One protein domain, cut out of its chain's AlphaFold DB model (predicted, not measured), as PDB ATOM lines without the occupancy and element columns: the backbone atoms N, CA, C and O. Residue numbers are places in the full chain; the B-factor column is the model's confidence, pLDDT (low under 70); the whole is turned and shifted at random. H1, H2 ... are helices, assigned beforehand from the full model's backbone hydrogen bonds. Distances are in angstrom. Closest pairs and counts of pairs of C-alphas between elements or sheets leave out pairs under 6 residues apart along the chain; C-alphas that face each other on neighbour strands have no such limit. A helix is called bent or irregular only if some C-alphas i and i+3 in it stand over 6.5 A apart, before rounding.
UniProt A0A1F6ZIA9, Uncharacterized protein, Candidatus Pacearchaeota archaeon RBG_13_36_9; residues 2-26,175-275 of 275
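AT A GLANCE: This is residues 2 to 26 and 175 to 275 of the 275 residues of an uncharacterized protein of Candidatus Pacearchaeota archaeon RBG_13_36_9 (UniProt A0A1F6ZIA9). What shape does the backbone make? Four helices, H5 to H8, fold back and forth side by side, with H6 in the middle between H5 and H7, and H8 packed on H7. H2 lies off one end, apart from the other helices, while the small H3 and H4 lie by the first part of H5 at the other end. What is it made of, and how large is it? The 126 printed residues include eight named helices, H1 to H8 in order along the chain, and no named strand, an all helix class. The whole is only just compact, close to loose, with a radius of gyration of the C-alphas of 16.3 A, and elongated, spanning 52 by 30 by 23 A.

IN THESE COORDINATES: Where is the longest helix? H5, residues 192 to 215, runs 34.1 A from C-alpha 192 at (21.742, 0.289, 30.064) to C-alpha 215 at (33.783, 32.164, 28.944), with a kink of 27 degrees near residue 199. It is neither bent nor irregular, but only just: C-alphas 198 and 201 are 6.0 A apart. Which helices follow it? H6, residues 221 to 237, spans 26.7 A and is irregular, with C-alphas 234 and 237 7.1 A apart. H7, residues 239 to 256, spans 25.5 A and is irregular, with C-alphas 240 and 243 7.9 A apart; it has a kink of 29 degrees near residue 246. H8, residues 260 to 272, spans 18.4 A and ends at C-alpha 272 at (15.346, 12.664, 44.311). Which come before it? They are H1, residues 6 to 9; H2, residues 16 to 26, 15.6 A long; H3, residues 175 to 179; and H4, residues 185 to 188.

HOW THE PARTS SIT: What does H5 touch? H5 and H6 form a helical hairpin, touching at a shallow tilt of 26 degrees, opposite ways, with closest C-alphas Ser 202 and Val 234 at 5.6 A. With residues 197 to 202 alone H5 touches H3, the closest C-alphas being Phe 175 and Leu 198 at 5.4 A; H4 is close but not clearly touching, with C-alphas Val 188 and Leu 195 closest at 6.1 A. What lies beyond? H6, H7 and H8 make an up and down bundle, each running against the one before: H6 and H7 touch at 23 degrees, closest C-alphas Ala 232 and Ala 245 at 4.5 A, and H7 and H8 at 30 degrees, Tyr 242 and Tyr 269 at 5.8 A. How regular are the backbones? Every O i to N i+4 pair is within hydrogen-bond range in H2, H3 and H8, against 19 of 20 in H5, 11 of 13 in H6 and 11 of 14 in H7; H1 and H4 are too short for such a pair.

THE WHOLE: Where is the cut? Residues 27 to 174 are not printed, and C-alphas 26 and 175 are 32.0 A apart across the cut. Which links are long? Of the links that are printed whole, H1 to H2 is short and the others are tight. Where is confidence low? The pLDDT is under 70 at residue 2, residues 180 to 196 and residue 239.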
ATOM      1  N   LYS A   2      25.800  27.509  50.486       55.88
ATOM      2  CA  LYS A   2      25.856  28.870  49.936       55.88
ATOM      3  C   LYS A   2      24.864  28.941  48.772       55.88
ATOM      4  O   LYS A   2      24.939  28.089  47.895       55.88
ATOM      5  N   ASN A   3      23.949  29.911  48.768       71.44
ATOM      6  CA  ASN A   3      23.093  30.143  47.602       71.44
ATOM      7  C   ASN A   3      23.981  30.549  46.420       71.44
ATOM      8  O   ASN A   3      24.675  31.564  46.517       71.44
ATOM      9  N   ILE A   4      23.978  29.744  45.354       81.00
ATOM     10  CA  ILE A   4      24.656  30.063  44.096       81.00
ATOM     11  C   ILE A   4      23.898  31.212  43.428       81.00
ATOM     12  O   ILE A   4      22.688  31.127  43.232       81.00
ATOM     13  N   LYS A   5      24.617  32.266  43.058       83.94
ATOM     14  CA  LYS A   5      24.122  33.400  42.274       83.94
ATOM     15  C   LYS A   5      24.741  33.383  40.885       83.94
ATOM     16  O   LYS A   5      25.824  32.844  40.684       83.94
ATOM     17  N   LEU A   6      24.112  34.077  39.934       82.81
ATOM     18  CA  LEU A   6      24.656  34.228  38.578       82.81
ATOM     19  C   LEU A   6      26.094  34.786  38.585       82.81
ATOM     20  O   LEU A   6      26.927  34.373  37.785       82.81
ATOM     21  N   SER A   7      26.399  35.682  39.529       81.38
ATOM     22  CA  SER A   7      27.738  36.250  39.721       81.38
ATOM     23  C   SER A   7      28.805  35.225  40.113       81.38
ATOM     24  O   SER A   7      29.982  35.497  39.913       81.38
ATOM     25  N   ASP A   8      28.427  34.064  40.661       84.62
ATOM     26  CA  ASP A   8      29.377  33.004  41.024       84.62
ATOM     27  C   ASP A   8      29.902  32.232  39.795       84.62
ATOM     28  O   ASP A   8      30.828  31.438  39.931       84.62
ATOM     29  N   PHE A   9      29.327  32.442  38.602       80.06
ATOM     30  CA  PHE A   9      29.736  31.769  37.361       80.06
ATOM     31  C   PHE A   9      30.695  32.586  36.488       80.06
ATOM     32  O   PHE A   9      31.046  32.116  35.418       80.06
ATOM     33  N   GLU A  10      31.092  33.795  36.902       80.38
ATOM     34  CA  GLU A  10      31.952  34.694  36.105       80.38
ATOM     35  C   GLU A  10      31.406  35.013  34.694       80.38
ATOM     36  O   GLU A  10      32.150  35.364  33.778       80.38
ATOM     37  N   VAL A  11      30.083  34.946  34.505       85.94
ATOM     38  CA  VAL A  11      29.457  35.237  33.207       85.94
ATOM     39  C   VAL A  11      29.621  36.709  32.817       85.94
ATOM     40  O   VAL A  11      29.303  37.612  33.597       85.94
ATOM     41  N   LYS A  12      30.021  36.977  31.568       92.06
ATOM     42  CA  LYS A  12      29.935  38.327  30.994       92.06
ATOM     43  C   LYS A  12      28.534  38.547  30.432       92.06
ATOM     44  O   LYS A  12      28.075  37.783  29.586       92.06
ATOM     45  N   VAL A  13      27.863  39.603  30.876       92.94
ATOM     46  CA  VAL A  13      26.585  40.064  30.319       92.94
ATOM     47  C   VAL A  13      26.801  41.469  29.784       92.94
ATOM     48  O   VAL A  13      27.337  42.297  30.514       92.94
ATOM     49  N   LEU A  14      26.400  41.720  28.537       93.00
ATOM     50  CA  LEU A  14      26.510  43.053  27.947       93.00
ATOM     51  C   LEU A  14      25.621  44.053  28.690       93.00
ATOM     52  O   LEU A  14      24.467  43.745  29.017       93.00
ATOM     53  N   ASP A  15      26.143  45.253  28.931       92.25
ATOM     54  CA  ASP A  15      25.315  46.372  29.371       92.25
ATOM     55  C   ASP A  15      24.435  46.916  28.229       92.25
ATOM     56  O   ASP A  15      24.502  46.459  27.086       92.25
ATOM     57  N   GLY A  16      23.551  47.870  28.541       91.56
ATOM     58  CA  GLY A  16      22.611  48.417  27.558       91.56
ATOM     59  C   GLY A  16      23.297  49.043  26.340       91.56
ATOM     60  O   GLY A  16      22.880  48.791  25.211       91.56
ATOM     61  N   SER A  17      24.375  49.795  26.563       92.94
ATOM     62  CA  SER A  17      25.114  50.474  25.499       92.94
ATOM     63  C   SER A  17      25.935  49.498  24.658       92.94
ATOM     64  O   SER A  17      25.828  49.506  23.431       92.94
ATOM     65  N   GLU A  18      26.661  48.580  25.304       93.12
ATOM     66  CA  GLU A  18      27.427  47.531  24.630       93.12
ATOM     67  C   GLU A  18      26.509  46.648  23.781       93.12
ATOM     68  O   GLU A  18      26.841  46.280  22.652       93.12
ATOM     69  N   LYS A  19      25.330  46.308  24.312       93.50
ATOM     70  CA  LYS A  19      24.317  45.518  23.613       93.50
ATOM     71  C   LYS A  19      23.832  46.216  22.349       93.50
ATOM     72  O   LYS A  19      23.757  45.576  21.301       93.50
ATOM     73  N   GLU A  20      23.461  47.490  22.438       94.00
ATOM     74  CA  GLU A  20      22.965  48.255  21.289       94.00
ATOM     75  C   GLU A  20      24.020  48.374  20.192       94.00
ATOM     76  O   GLU A  20      23.721  48.107  19.025       94.00
ATOM     77  N   GLU A  21      25.258  48.694  20.568       93.50
ATOM     78  CA  GLU A  21      26.384  48.770  19.639       93.50
ATOM     79  C   GLU A  21      26.630  47.420  18.959       93.50
ATOM     80  O   GLU A  21      26.652  47.330  17.731       93.50
ATOM     81  N   SER A  22      26.716  46.345  19.743       92.25
ATOM     82  CA  SER A  22      26.997  45.001  19.228       92.25
ATOM     83  C   SER A  22      25.898  44.504  18.281       92.25
ATOM     84  O   SER A  22      26.188  43.926  17.230       92.25
ATOM     85  N   LEU A  23      24.625  44.758  18.610       93.25
ATOM     86  CA  LEU A  23      23.489  44.426  17.745       93.25
ATOM     87  C   LEU A  23      23.486  45.256  16.462       93.25
ATOM     88  O   LEU A  23      23.192  44.718  15.392       93.25
ATOM     89  N   LYS A  24      23.809  46.550  16.550       94.62
ATOM     90  CA  LYS A  24      23.930  47.421  15.379       94.62
ATOM     91  C   LYS A  24      25.016  46.906  14.438       94.62
ATOM     92  O   LYS A  24      24.733  46.709  13.260       94.62
ATOM     93  N   SER A  25      26.206  46.602  14.951       93.56
ATOM     94  CA  SER A  25      27.316  46.133  14.121       93.56
ATOM     95  C   SER A  25      27.027  44.781  13.453       93.56
ATOM     96  O   SER A  25      27.378  44.590  12.290       93.56
ATOM     97  N   ILE A  26      26.348  43.847  14.136       91.94
ATOM     98  CA  ILE A  26      25.903  42.588  13.509       91.94
ATOM     99  C   ILE A  26      24.890  42.857  12.393       91.94
ATOM    100  O   ILE A  26      25.020  42.295  11.307       91.94
ATOM    101  N   PHE A 175      17.999  14.507  23.637       83.69
ATOM    102  CA  PHE A 175      17.964  13.761  24.886       83.69
ATOM    103  C   PHE A 175      16.525  13.582  25.414       83.69
ATOM    104  O   PHE A 175      16.105  12.464  25.695       83.69
ATOM    105  N   PHE A 176      15.731  14.653  25.469       82.50
ATOM    106  CA  PHE A 176      14.343  14.594  25.934       82.50
ATOM    107  C   PHE A 176      13.474  13.646  25.085       82.50
ATOM    108  O   PHE A 176      12.812  12.759  25.622       82.50
ATOM    109  N   PHE A 177      13.512  13.773  23.755       82.31
ATOM    110  CA  PHE A 177      12.724  12.923  22.851       82.31
ATOM    111  C   PHE A 177      13.274  11.496  22.714       82.31
ATOM    112  O   PHE A 177      12.545  10.574  22.328       82.31
ATOM    113  N   ARG A 178      14.546  11.275  23.055       79.94
ATOM    114  CA  ARG A 178      15.088   9.933  23.279       79.94
ATOM    115  C   ARG A 178      14.520   9.322  24.568       79.94
ATOM    116  O   ARG A 178      14.143   8.160  24.540       79.94
ATOM    117  N   GLY A 179      14.349  10.104  25.635       72.19
ATOM    118  CA  GLY A 179      13.805   9.633  26.914       72.19
ATOM    119  C   GLY A 179      12.301   9.335  26.885       72.19
ATOM    120  O   GLY A 179      11.876   8.327  27.433       72.19
ATOM    121  N   LEU A 180      11.499  10.141  26.175       64.94
ATOM    122  CA  LEU A 180      10.030  10.002  26.085       64.94
ATOM    123  C   LEU A 180       9.504   8.675  25.482       64.94
ATOM    124  O   LEU A 180       8.287   8.468  25.449       64.94
ATOM    125  N   SER A 181      10.364   7.788  24.963       53.59
ATOM    126  CA  SER A 181       9.932   6.438  24.554       53.59
ATOM    127  C   SER A 181       9.700   5.485  25.711       53.59
ATOM    128  O   SER A 181       9.072   4.450  25.517       53.59
ATOM    129  N   GLU A 182      10.211   5.828  26.883       51.06
ATOM    130  CA  GLU A 182      10.043   5.067  28.102       51.06
ATOM    131  C   GLU A 182       9.114   5.871  29.009       51.06
ATOM    132  O   GLU A 182       9.367   7.035  29.308       51.06
ATOM    133  N   SER A 183       7.994   5.277  29.408       44.88
ATOM    134  CA  SER A 183       6.937   5.939  30.182       44.88
ATOM    135  C   SER A 183       7.365   6.400  31.585       44.88
ATOM    136  O   SER A 183       6.561   7.002  32.290       44.88
ATOM    137  N   ASP A 184       8.603   6.129  32.001       57.28
ATOM    138  CA  ASP A 184       9.179   6.573  33.264       57.28
ATOM    139  C   ASP A 184      10.700   6.765  33.108       57.28
ATOM    140  O   ASP A 184      11.410   5.899  32.599       57.28
ATOM    141  N   ILE A 185      11.238   7.880  33.599       53.81
ATOM    142  CA  ILE A 185      12.688   8.101  33.677       53.81
ATOM    143  C   ILE A 185      13.381   6.987  34.485       53.81
ATOM    144  O   ILE A 185      14.522   6.628  34.209       53.81
ATOM    145  N   ASN A 186      12.663   6.362  35.425       56.69
ATOM    146  CA  ASN A 186      13.152   5.222  36.193       56.69
ATOM    147  C   ASN A 186      13.231   3.924  35.380       56.69
ATOM    148  O   ASN A 186      14.015   3.044  35.737       56.69
ATOM    149  N   SER A 187      12.447   3.760  34.305       57.47
ATOM    150  CA  SER A 187      12.608   2.611  33.402       57.47
ATOM    151  C   SER A 187      13.799   2.798  32.464       57.47
ATOM    152  O   SER A 187      14.474   1.820  32.153       57.47
ATOM    153  N   VAL A 188      14.148   4.045  32.129       58.91
ATOM    154  CA  VAL A 188      15.389   4.376  31.411       58.91
ATOM    155  C   VAL A 188      16.626   3.941  32.197       58.91
ATOM    156  O   VAL A 188      17.489   3.266  31.648       58.91
ATOM    157  N   PHE A 189      16.704   4.255  33.495       58.00
ATOM    158  CA  PHE A 189      17.837   3.839  34.339       58.00
ATOM    159  C   PHE A 189      17.961   2.315  34.514       58.00
ATOM    160  O   PHE A 189      18.991   1.837  34.981       58.00
ATOM    161  N   LYS A 190      16.930   1.542  34.145       58.88
ATOM    162  CA  LYS A 190      16.944   0.070  34.169       58.88
ATOM    163  C   LYS A 190      17.369  -0.547  32.829       58.88
ATOM    164  O   LYS A 190      17.545  -1.762  32.767       58.88
ATOM    165  N   ASN A 191      17.534   0.259  31.778       62.34
ATOM    166  CA  ASN A 191      17.938  -0.171  30.442       62.34
ATOM    167  C   ASN A 191      19.274   0.490  30.049       62.34
ATOM    168  O   ASN A 191      19.302   1.636  29.604       62.34
ATOM    169  N   ASN A 192      20.381  -0.241  30.222       58.00
ATOM    170  CA  ASN A 192      21.742   0.289  30.064       58.00
ATOM    171  C   ASN A 192      22.041   0.831  28.654       58.00
ATOM    172  O   ASN A 192      22.650   1.891  28.543       58.00
ATOM    173  N   ASP A 193      21.563   0.174  27.594       61.47
ATOM    174  CA  ASP A 193      21.811   0.628  26.216       61.47
ATOM    175  C   ASP A 193      21.100   1.963  25.930       61.47
ATOM    176  O   ASP A 193      21.636   2.854  25.271       61.47
ATOM    177  N   LEU A 194      19.893   2.140  26.478       63.16
ATOM    178  CA  LEU A 194      19.152   3.396  26.361       63.16
ATOM    179  C   LEU A 194      19.775   4.511  27.212       63.16
ATOM    180  O   LEU A 194      19.754   5.679  26.817       63.16
ATOM    181  N   LEU A 195      20.317   4.161  28.380       65.69
ATOM    182  CA  LEU A 195      21.028   5.097  29.240       65.69
ATOM    183  C   LEU A 195      22.270   5.648  28.529       65.69
ATOM    184  O   LEU A 195      22.446   6.866  28.493       65.69
ATOM    185  N   ASP A 196      23.073   4.792  27.896       68.06
ATOM    186  CA  ASP A 196      24.254   5.209  27.131       68.06
ATOM    187  C   ASP A 196      23.882   6.154  25.974       68.06
ATOM    188  O   ASP A 196      24.491   7.219  25.803       68.06
ATOM    189  N   ASP A 197      22.802   5.843  25.252       70.38
ATOM    190  CA  ASP A 197      22.265   6.673  24.166       70.38
ATOM    191  C   ASP A 197      21.754   8.052  24.630       70.38
ATOM    192  O   ASP A 197      21.751   9.016  23.855       70.38
ATOM    193  N   LEU A 198      21.314   8.180  25.883       73.56
ATOM    194  CA  LEU A 198      20.849   9.440  26.478       73.56
ATOM    195  C   LEU A 198      21.973  10.262  27.099       73.56
ATOM    196  O   LEU A 198      21.944  11.499  27.073       73.56
ATOM    197  N   VAL A 199      22.973   9.581  27.648       78.19
ATOM    198  CA  VAL A 199      24.121  10.198  28.306       78.19
ATOM    199  C   VAL A 199      24.955  10.992  27.302       78.19
ATOM    200  O   VAL A 199      25.370  12.106  27.621       78.19
ATOM    201  N   ILE A 200      25.149  10.497  26.077       82.56
ATOM    202  CA  ILE A 200      25.944  11.183  25.041       82.56
ATOM    203  C   ILE A 200      25.427  12.607  24.738       82.56
ATOM    204  O   ILE A 200      26.195  13.566  24.912       82.56
ATOM    205  N   PRO A 201      24.164  12.810  24.304       83.06
ATOM    206  CA  PRO A 201      23.650  14.150  24.026       83.06
ATOM    207  C   PRO A 201      23.602  15.029  25.285       83.06
ATOM    208  O   PRO A 201      23.920  16.218  25.203       83.06
ATOM    209  N   SER A 202      23.297  14.467  26.462       84.50
ATOM    210  CA  SER A 202      23.330  15.221  27.725       84.50
ATOM    211  C   SER A 202      24.739  15.738  28.052       84.50
ATOM    212  O   SER A 202      24.932  16.938  28.263       84.50
ATOM    213  N   GLN A 203      25.760  14.879  27.999       86.06
ATOM    214  CA  GLN A 203      27.150  15.267  28.243       86.06
ATOM    215  C   GLN A 203      27.642  16.327  27.252       86.06
ATOM    216  O   GLN A 203      28.383  17.236  27.639       86.06
ATOM    217  N   ALA A 204      27.239  16.238  25.981       87.12
ATOM    218  CA  ALA A 204      27.559  17.252  24.980       87.12
ATOM    219  C   ALA A 204      26.948  18.617  25.341       87.12
ATOM    220  O   ALA A 204      27.663  19.623  25.339       87.12
ATOM    221  N   ALA A 205      25.666  18.653  25.726       89.44
ATOM    222  CA  ALA A 205      25.002  19.874  26.186       89.44
ATOM    223  C   ALA A 205      25.675  20.456  27.442       89.44
ATOM    224  O   ALA A 205      25.964  21.651  27.487       89.44
ATOM    225  N   ILE A 206      25.991  19.613  28.431       89.62
ATOM    226  CA  ILE A 206      26.670  19.998  29.678       89.62
ATOM    227  C   ILE A 206      28.016  20.666  29.392       89.62
ATOM    228  O   ILE A 206      28.286  21.750  29.909       89.62
ATOM    229  N   LYS A 207      28.852  20.058  28.539       90.38
ATOM    230  CA  LYS A 207      30.160  20.616  28.158       90.38
ATOM    231  C   LYS A 207      30.022  21.998  27.521       90.38
ATOM    232  O   LYS A 207      30.809  22.891  27.832       90.38
ATOM    233  N   ILE A 208      29.026  22.181  26.653       92.25
ATOM    234  CA  ILE A 208      28.764  23.477  26.019       92.25
ATOM    235  C   ILE A 208      28.335  24.502  27.069       92.25
ATOM    236  O   ILE A 208      28.954  25.561  27.150       92.25
ATOM    237  N   TYR A 209      27.333  24.193  27.899       93.81
ATOM    238  CA  TYR A 209      26.849  25.130  28.914       93.81
ATOM    239  C   TYR A 209      27.930  25.512  29.923       93.81
ATOM    240  O   TYR A 209      28.059  26.692  30.221       93.81
ATOM    241  N   HIS A 210      28.753  24.571  30.393       90.25
ATOM    242  CA  HIS A 210      29.883  24.902  31.266       90.25
ATOM    243  C   HIS A 210      30.838  25.894  30.612       90.25
ATOM    244  O   HIS A 210      31.115  26.945  31.182       90.25
ATOM    245  N   ARG A 211      31.271  25.614  29.378       91.69
ATOM    246  CA  ARG A 211      32.177  26.509  28.650       91.69
ATOM    247  C   ARG A 211      31.559  27.893  28.429       91.69
ATOM    248  O   ARG A 211      32.273  28.889  28.473       91.69
ATOM    249  N   LEU A 212      30.253  27.963  28.157       92.44
ATOM    250  CA  LEU A 212      29.540  29.231  27.994       92.44
ATOM    251  C   LEU A 212      29.405  29.998  29.307       92.44
ATOM    252  O   LEU A 212      29.544  31.214  29.299       92.44
ATOM    253  N   LEU A 213      29.152  29.317  30.421       90.38
ATOM    254  CA  LEU A 213      29.060  29.978  31.717       90.38
ATOM    255  C   LEU A 213      30.423  30.521  32.162       90.38
ATOM    256  O   LEU A 213      30.470  31.622  32.678       90.38
ATOM    257  N   GLU A 214      31.522  29.825  31.860       88.62
ATOM    258  CA  GLU A 214      32.879  30.284  32.198       88.62
ATOM    259  C   GLU A 214      33.421  31.388  31.273       88.62
ATOM    260  O   GLU A 214      34.245  32.196  31.689       88.62
ATOM    261  N   LYS A 215      33.075  31.367  29.975       87.12
ATOM    262  CA  LYS A 215      33.783  32.164  28.944       87.12
ATOM    263  C   LYS A 215      32.871  32.851  27.927       87.12
ATOM    264  O   LYS A 215      33.366  33.474  26.984       87.12
ATOM    265  N   GLY A 216      31.562  32.662  28.044       88.44
ATOM    266  CA  GLY A 216      30.570  33.209  27.128       88.44
ATOM    267  C   GLY A 216      30.261  34.674  27.410       88.44
ATOM    268  O   GLY A 216      30.451  35.175  28.517       88.44
ATOM    269  N   ILE A 217      29.751  35.347  26.380       92.81
ATOM    270  CA  ILE A 217      29.196  36.695  26.484       92.81
ATOM    271  C   ILE A 217      27.702  36.575  26.222       92.81
ATOM    272  O   ILE A 217      27.284  36.224  25.123       92.81
ATOM    273  N   PHE A 218      26.889  36.850  27.227       94.06
ATOM    274  CA  PHE A 218      25.441  36.790  27.110       94.06
ATOM    275  C   PHE A 218      24.886  38.151  26.717       94.06
ATOM    276  O   PHE A 218      25.326  39.193  27.206       94.06
ATOM    277  N   LEU A 219      23.870  38.132  25.858       92.56
ATOM    278  CA  LEU A 219      23.209  39.348  25.398       92.56
ATOM    279  C   LEU A 219      22.437  40.044  26.528       92.56
ATOM    280  O   LEU A 219      22.274  41.259  26.512       92.56
ATOM    281  N   HIS A 220      21.912  39.270  27.479       92.19
ATOM    282  CA  HIS A 220      21.189  39.759  28.652       92.19
ATOM    283  C   HIS A 220      21.143  38.686  29.755       92.19
ATOM    284  O   HIS A 220      21.447  37.511  29.520       92.19
ATOM    285  N   LYS A 221      20.756  39.084  30.974       92.81
ATOM    286  CA  LYS A 221      20.791  38.217  32.168       92.81
ATOM    287  C   LYS A 221      19.863  37.011  32.055       92.81
ATOM    288  O   LYS A 221      20.215  35.921  32.495       92.81
ATOM    289  N   GLU A 222      18.703  37.175  31.431       93.62
ATOM    290  CA  GLU A 222      17.719  36.107  31.251       93.62
ATOM    291  C   GLU A 222      18.250  35.007  30.323       93.62
ATOM    292  O   GLU A 222      17.941  33.837  30.530       93.62
ATOM    293  N   GLN A 223      19.087  35.342  29.333       93.56
ATOM    294  CA  GLN A 223      19.735  34.340  28.481       93.56
ATOM    295  C   GLN A 223      20.719  33.486  29.295       93.56
ATOM    296  O   GLN A 223      20.719  32.261  29.170       93.56
ATOM    297  N   ALA A 224      21.506  34.118  30.172       93.88
ATOM    298  CA  ALA A 224      22.422  33.417  31.070       93.88
ATOM    299  C   ALA A 224      21.667  32.533  32.076       93.88
ATOM    300  O   ALA A 224      21.991  31.358  32.241       93.88
ATOM    301  N   ALA A 225      20.591  33.051  32.674       94.31
ATOM    302  CA  ALA A 225      19.736  32.284  33.579       94.31
ATOM    303  C   ALA A 225      19.083  31.076  32.884       94.31
ATOM    304  O   ALA A 225      19.042  29.984  33.450       94.31
ATOM    305  N   ARG A 226      18.635  31.229  31.629       94.38
ATOM    306  CA  ARG A 226      18.110  30.116  30.817       94.38
ATOM    307  C   ARG A 226      19.177  29.061  30.540       94.38
ATOM    308  O   ARG A 226      18.866  27.874  30.580       94.38
ATOM    309  N   ALA A 227      20.422  29.466  30.288       94.25
ATOM    310  CA  ALA A 227      21.537  28.537  30.116       94.25
ATOM    311  C   ALA A 227      21.833  27.751  31.407       94.25
ATOM    312  O   ALA A 227      21.995  26.534  31.344       94.25
ATOM    313  N   ILE A 228      21.815  28.407  32.575       94.12
ATOM    314  CA  ILE A 228      21.953  27.746  33.888       94.12
ATOM    315  C   ILE A 228      20.817  26.752  34.124       94.12
ATOM    316  O   ILE A 228      21.069  25.606  34.495       94.12
ATOM    317  N   TYR A 229      19.570  27.158  33.875       94.62
ATOM    318  CA  TYR A 229      18.426  26.259  33.993       94.62
ATOM    319  C   TYR A 229      18.555  25.054  33.056       94.62
ATOM    320  O   TYR A 229      18.346  23.919  33.472       94.62
ATOM    321  N   ASN A 230      18.930  25.277  31.795       93.38
ATOM    322  CA  ASN A 230      19.092  24.188  30.841       93.38
ATOM    323  C   ASN A 230      20.214  23.234  31.250       93.38
ATOM    324  O   ASN A 230      20.030  22.031  31.098       93.38
ATOM    325  N   LEU A 231      21.324  23.747  31.795       92.88
ATOM    326  CA  LEU A 231      22.384  22.936  32.397       92.88
ATOM    327  C   LEU A 231      21.829  22.083  33.541       92.88
ATOM    328  O   LEU A 231      22.015  20.870  33.545       92.88
ATOM    329  N   ALA A 232      21.089  22.693  34.468       92.38
ATOM    330  CA  ALA A 232      20.427  21.964  35.541       92.38
ATOM    331  C   ALA A 232      19.495  20.882  34.988       92.38
ATOM    332  O   ALA A 232      19.509  19.761  35.469       92.38
ATOM    333  N   ASN A 233      18.717  21.167  33.947       89.81
ATOM    334  CA  ASN A 233      17.755  20.226  33.382       89.81
ATOM    335  C   ASN A 233      18.415  19.012  32.701       89.81
ATOM    336  O   ASN A 233      17.903  17.901  32.825       89.81
ATOM    337  N   VAL A 234      19.562  19.179  32.033       88.44
ATOM    338  CA  VAL A 234      20.288  18.043  31.423       88.44
ATOM    339  C   VAL A 234      21.046  17.192  32.446       88.44
ATOM    340  O   VAL A 234      21.332  16.027  32.183       88.44
ATOM    341  N   MET A 235      21.325  17.729  33.638       87.19
ATOM    342  CA  MET A 235      22.018  17.015  34.720       87.19
ATOM    343  C   MET A 235      21.156  15.956  35.434       87.19
ATOM    344  O   MET A 235      21.680  15.260  36.302       87.19
ATOM    345  N   LYS A 236      19.880  15.775  35.051       82.00
ATOM    346  CA  LYS A 236      18.949  14.814  35.682       82.00
ATOM    347  C   LYS A 236      19.445  13.366  35.663       82.00
ATOM    348  O   LYS A 236      19.049  12.581  36.505       82.00
ATOM    349  N   PHE A 237      20.329  13.022  34.730       73.88
ATOM    350  CA  PHE A 237      20.864  11.666  34.563       73.88
ATOM    351  C   PHE A 237      22.278  11.506  35.121       73.88
ATOM    352  O   PHE A 237      23.000  10.584  34.751       73.88
ATOM    353  N   ILE A 238      22.694  12.419  36.000       76.31
ATOM    354  CA  ILE A 238      23.979  12.354  36.691       76.31
ATOM    355  C   ILE A 238      23.694  12.299  38.201       76.31
ATOM    356  O   ILE A 238      23.638  13.357  38.835       76.31
ATOM    357  N   PRO A 239      23.512  11.086  38.771       66.69
ATOM    358  CA  PRO A 239      23.030  10.873  40.141       66.69
ATOM    359  C   PRO A 239      23.769  11.676  41.219       66.69
ATOM    360  O   PRO A 239      23.156  12.244  42.118       66.69
ATOM    361  N   ASP A 240      25.081  11.870  41.071       78.38
ATOM    362  CA  ASP A 240      25.904  12.565  42.073       78.38
ATOM    363  C   ASP A 240      25.850  14.101  41.997       78.38
ATOM    364  O   ASP A 240      26.636  14.803  42.645       78.38
ATOM    365  N   LYS A 241      24.985  14.665  41.148       81.94
ATOM    366  CA  LYS A 241      24.942  16.111  40.892       81.94
ATOM    367  C   LYS A 241      23.610  16.767  41.236       81.94
ATOM    368  O   LYS A 241      23.508  17.981  41.061       81.94
ATOM    369  N   TYR A 242      22.638  16.036  41.783       88.81
ATOM    370  CA  TYR A 242      21.286  16.552  42.049       88.81
ATOM    371  C   TYR A 242      21.273  17.775  42.961       88.81
ATOM    372  O   TYR A 242      20.637  18.774  42.641       88.81
ATOM    373  N   LYS A 243      22.073  17.768  44.031       90.56
ATOM    374  CA  LYS A 243      22.218  18.928  44.924       90.56
ATOM    375  C   LYS A 243      22.683  20.186  44.185       90.56
ATOM    376  O   LYS A 243      22.114  21.257  44.364       90.56
ATOM    377  N   LYS A 244      23.697  20.046  43.326       90.56
ATOM    378  CA  LYS A 244      24.239  21.157  42.534       90.56
ATOM    379  C   LYS A 244      23.248  21.613  41.459       90.56
ATOM    380  O   LYS A 244      23.102  22.805  41.215       90.56
ATOM    381  N   ALA A 245      22.552  20.670  40.828       92.19
ATOM    382  CA  ALA A 245      21.528  20.970  39.837       92.19
ATOM    383  C   ALA A 245      20.328  21.708  40.459       92.19
ATOM    384  O   ALA A 245      19.829  22.658  39.864       92.19
ATOM    385  N   LEU A 246      19.929  21.356  41.686       93.69
ATOM    386  CA  LEU A 246      18.910  22.084  42.443       93.69
ATOM    387  C   LEU A 246      19.343  23.527  42.748       93.69
ATOM    388  O   LEU A 246      18.566  24.460  42.554       93.69
ATOM    389  N   GLU A 247      20.596  23.739  43.166       93.38
ATOM    390  CA  GLU A 247      21.150  25.088  43.363       93.38
ATOM    391  C   GLU A 247      21.102  25.917  42.065       93.38
ATOM    392  O   GLU A 247      20.759  27.098  42.097       93.38
ATOM    393  N   TYR A 248      21.373  25.300  40.910       94.00
ATOM    394  CA  TYR A 248      21.253  25.951  39.603       94.00
ATOM    395  C   TYR A 248      19.802  26.289  39.233       94.00
ATOM    396  O   TYR A 248      19.547  27.385  38.733       94.00
ATOM    397  N   CYS A 249      18.845  25.394  39.498       94.00
ATOM    398  CA  CYS A 249      17.417  25.677  39.321       94.00
ATOM    399  C   CYS A 249      16.986  26.894  40.143       94.00
ATOM    400  O   CYS A 249      16.353  27.800  39.605       94.00
ATOM    401  N   ASN A 250      17.399  26.957  41.411       92.88
ATOM    402  CA  ASN A 250      17.108  28.085  42.293       92.88
ATOM    403  C   ASN A 250      17.744  29.386  41.786       92.88
ATOM    404  O   ASN A 250      17.058  30.401  41.690       92.88
ATOM    405  N   CYS A 251      19.012  29.346  41.365       92.94
ATOM    406  CA  CYS A 251      19.683  30.498  40.761       92.94
ATOM    407  C   CYS A 251      18.946  31.012  39.511       92.94
ATOM    408  O   CYS A 251      18.814  32.219  39.319       92.94
ATOM    409  N   ALA A 252      18.465  30.118  38.643       94.38
ATOM    410  CA  ALA A 252      17.718  30.517  37.453       94.38
ATOM    411  C   ALA A 252      16.334  31.088  37.803       94.38
ATOM    412  O   ALA A 252      15.909  32.077  37.201       94.38
ATOM    413  N   LYS A 253      15.658  30.503  38.799       94.00
ATOM    414  CA  LYS A 253      14.347  30.932  39.309       94.00
ATOM    415  C   LYS A 253      14.366  32.360  39.857       94.00
ATOM    416  O   LYS A 253      13.400  33.086  39.657       94.00
ATOM    417  N   GLU A 254      15.458  32.796  40.486       93.06
ATOM    418  CA  GLU A 254      15.600  34.178  40.979       93.06
ATOM    419  C   GLU A 254      15.490  35.233  39.863       93.06
ATOM    420  O   GLU A 254      15.030  36.345  40.109       93.06
ATOM    421  N   ILE A 255      15.902  34.890  38.636       92.75
ATOM    422  CA  ILE A 255      15.916  35.811  37.488       92.75
ATOM    423  C   ILE A 255      14.691  35.606  36.596       92.75
ATOM    424  O   ILE A 255      14.098  36.571  36.125       92.75
ATOM    425  N   LEU A 256      14.328  34.350  36.334       93.56
ATOM    426  CA  LEU A 256      13.264  33.989  35.393       93.56
ATOM    427  C   LEU A 256      11.887  33.851  36.057       93.56
ATOM    428  O   LEU A 256      10.882  33.768  35.354       93.56
ATOM    429  N   GLY A 257      11.834  33.820  37.389       90.75
ATOM    430  CA  GLY A 257      10.630  33.526  38.154       90.75
ATOM    431  C   GLY A 257      10.275  32.036  38.180       90.75
ATOM    432  O   GLY A 257      11.034  31.171  37.740       90.75
ATOM    433  N   GLY A 258       9.090  31.735  38.716       86.06
ATOM    434  CA  GLY A 258       8.546  30.379  38.841       86.06
ATOM    435  C   GLY A 258       7.916  29.854  37.552       86.06
ATOM    436  O   GLY A 258       6.742  29.491  37.544       86.06
ATOM    437  N   LEU A 259       8.665  29.863  36.443       90.12
ATOM    438  CA  LEU A 259       8.189  29.263  35.193       90.12
ATOM    439  C   LEU A 259       7.864  27.774  35.423       90.12
ATOM    440  O   LEU A 259       8.639  27.101  36.112       90.12
ATOM    441  N   PRO A 260       6.773  27.230  34.843       87.94
ATOM    442  CA  PRO A 260       6.333  25.859  35.112       87.94
ATOM    443  C   PRO A 260       7.441  24.810  34.951       87.94
ATOM    444  O   PRO A 260       7.591  23.924  35.786       87.94
ATOM    445  N   GLU A 261       8.275  24.944  33.920       86.19
ATOM    446  CA  GLU A 261       9.391  24.037  33.641       86.19
ATOM    447  C   GLU A 261      10.532  24.099  34.672       86.19
ATOM    448  O   GLU A 261      11.239  23.102  34.885       86.19
ATOM    449  N   ILE A 262      10.726  25.255  35.313       90.62
ATOM    450  CA  ILE A 262      11.711  25.448  36.381       90.62
ATOM    451  C   ILE A 262      11.177  24.818  37.663       90.62
ATOM    452  O   ILE A 262      11.912  24.080  38.317       90.62
ATOM    453  N   GLU A 263       9.901  25.035  37.986       91.56
ATOM    454  CA  GLU A 263       9.255  24.440  39.164       91.56
ATOM    455  C   GLU A 263       9.227  22.911  39.082       91.56
ATOM    456  O   GLU A 263       9.570  22.225  40.043       91.56
ATOM    457  N   GLU A 264       8.883  22.363  37.916       88.44
ATOM    458  CA  GLU A 264       8.875  20.919  37.672       88.44
ATOM    459  C   GLU A 264      10.270  20.303  37.860       88.44
ATOM    460  O   GLU A 264      10.429  19.274  38.514       88.44
ATOM    461  N   THR A 265      11.306  20.952  37.320       89.81
ATOM    462  CA  THR A 265      12.691  20.466  37.447       89.81
ATOM    463  C   THR A 265      13.213  20.606  38.877       89.81
ATOM    464  O   THR A 265      13.918  19.721  39.351       89.81
ATOM    465  N   THR A 266      12.848  21.685  39.571       92.12
ATOM    466  CA  THR A 266      13.167  21.894  40.992       92.12
ATOM    467  C   THR A 266      12.578  20.765  41.833       92.12
ATOM    468  O   THR A 266      13.317  20.092  42.545       92.12
ATOM    469  N   ARG A 267      11.278  20.490  41.668       91.38
ATOM    470  CA  ARG A 267      10.574  19.427  42.398       91.38
ATOM    471  C   ARG A 267      11.194  18.053  42.160       91.38
ATOM    472  O   ARG A 267      11.414  17.320  43.114       91.38
ATOM    473  N   TYR A 268      11.545  17.744  40.909       89.62
ATOM    474  CA  TYR A 268      12.245  16.502  40.573       89.62
ATOM    475  C   TYR A 268      13.510  16.303  41.424       89.62
ATOM    476  O   TYR A 268      13.715  15.228  41.979       89.62
ATOM    477  N   TYR A 269      14.345  17.338  41.566       91.44
ATOM    478  CA  TYR A 269      15.558  17.237  42.379       91.44
ATOM    479  C   TYR A 269      15.289  17.219  43.880       91.44
ATOM    480  O   TYR A 269      16.016  16.554  44.612       91.44
ATOM    481  N   GLU A 270      14.276  17.942  44.352       91.38
ATOM    482  CA  GLU A 270      13.872  17.899  45.757       91.38
ATOM    483  C   GLU A 270      13.397  16.506  46.171       91.38
ATOM    484  O   GLU A 270      13.717  16.068  47.272       91.38
ATOM    485  N   ASP A 271      12.656  15.815  45.307       88.31
ATOM    486  CA  ASP A 271      12.178  14.461  45.577       88.31
ATOM    487  C   ASP A 271      13.323  13.443  45.490       88.31
ATOM    488  O   ASP A 271      13.513  12.670  46.426       88.31
ATOM    489  N   ALA A 272      14.180  13.539  44.467       86.38
ATOM    490  CA  ALA A 272      15.346  12.664  44.311       86.38
ATOM    491  C   ALA A 272      16.410  12.800  45.423       86.38
ATOM    492  O   ALA A 272      17.286  11.952  45.535       86.38
ATOM    493  N   LEU A 273      16.385  13.878  46.215       87.81
ATOM    494  CA  LEU A 273      17.281  14.080  47.364       87.81
ATOM    495  C   LEU A 273      16.683  13.600  48.698       87.81
ATOM    496  O   LEU A 273      17.381  13.643  49.714       87.81
ATOM    497  N   LYS A 274      15.398  13.220  48.724       87.12
ATOM    498  CA  LYS A 274      14.727  12.642  49.903       87.12
ATOM    499  C   LYS A 274      14.800  11.114  49.928       87.12
ATOM    500  O   LYS A 274      14.651  10.546  51.009       87.12
ATOM    501  N   GLU A 275      14.956  10.493  48.760       72.88
ATOM    502  CA  GLU A 275      15.168   9.050  48.565       72.88
ATOM    503  C   GLU A 275      16.613   8.639  48.883       72.88
ATOM    504  O   GLU A 275      16.782   7.543  49.466       72.88
TER     505      GLU A 275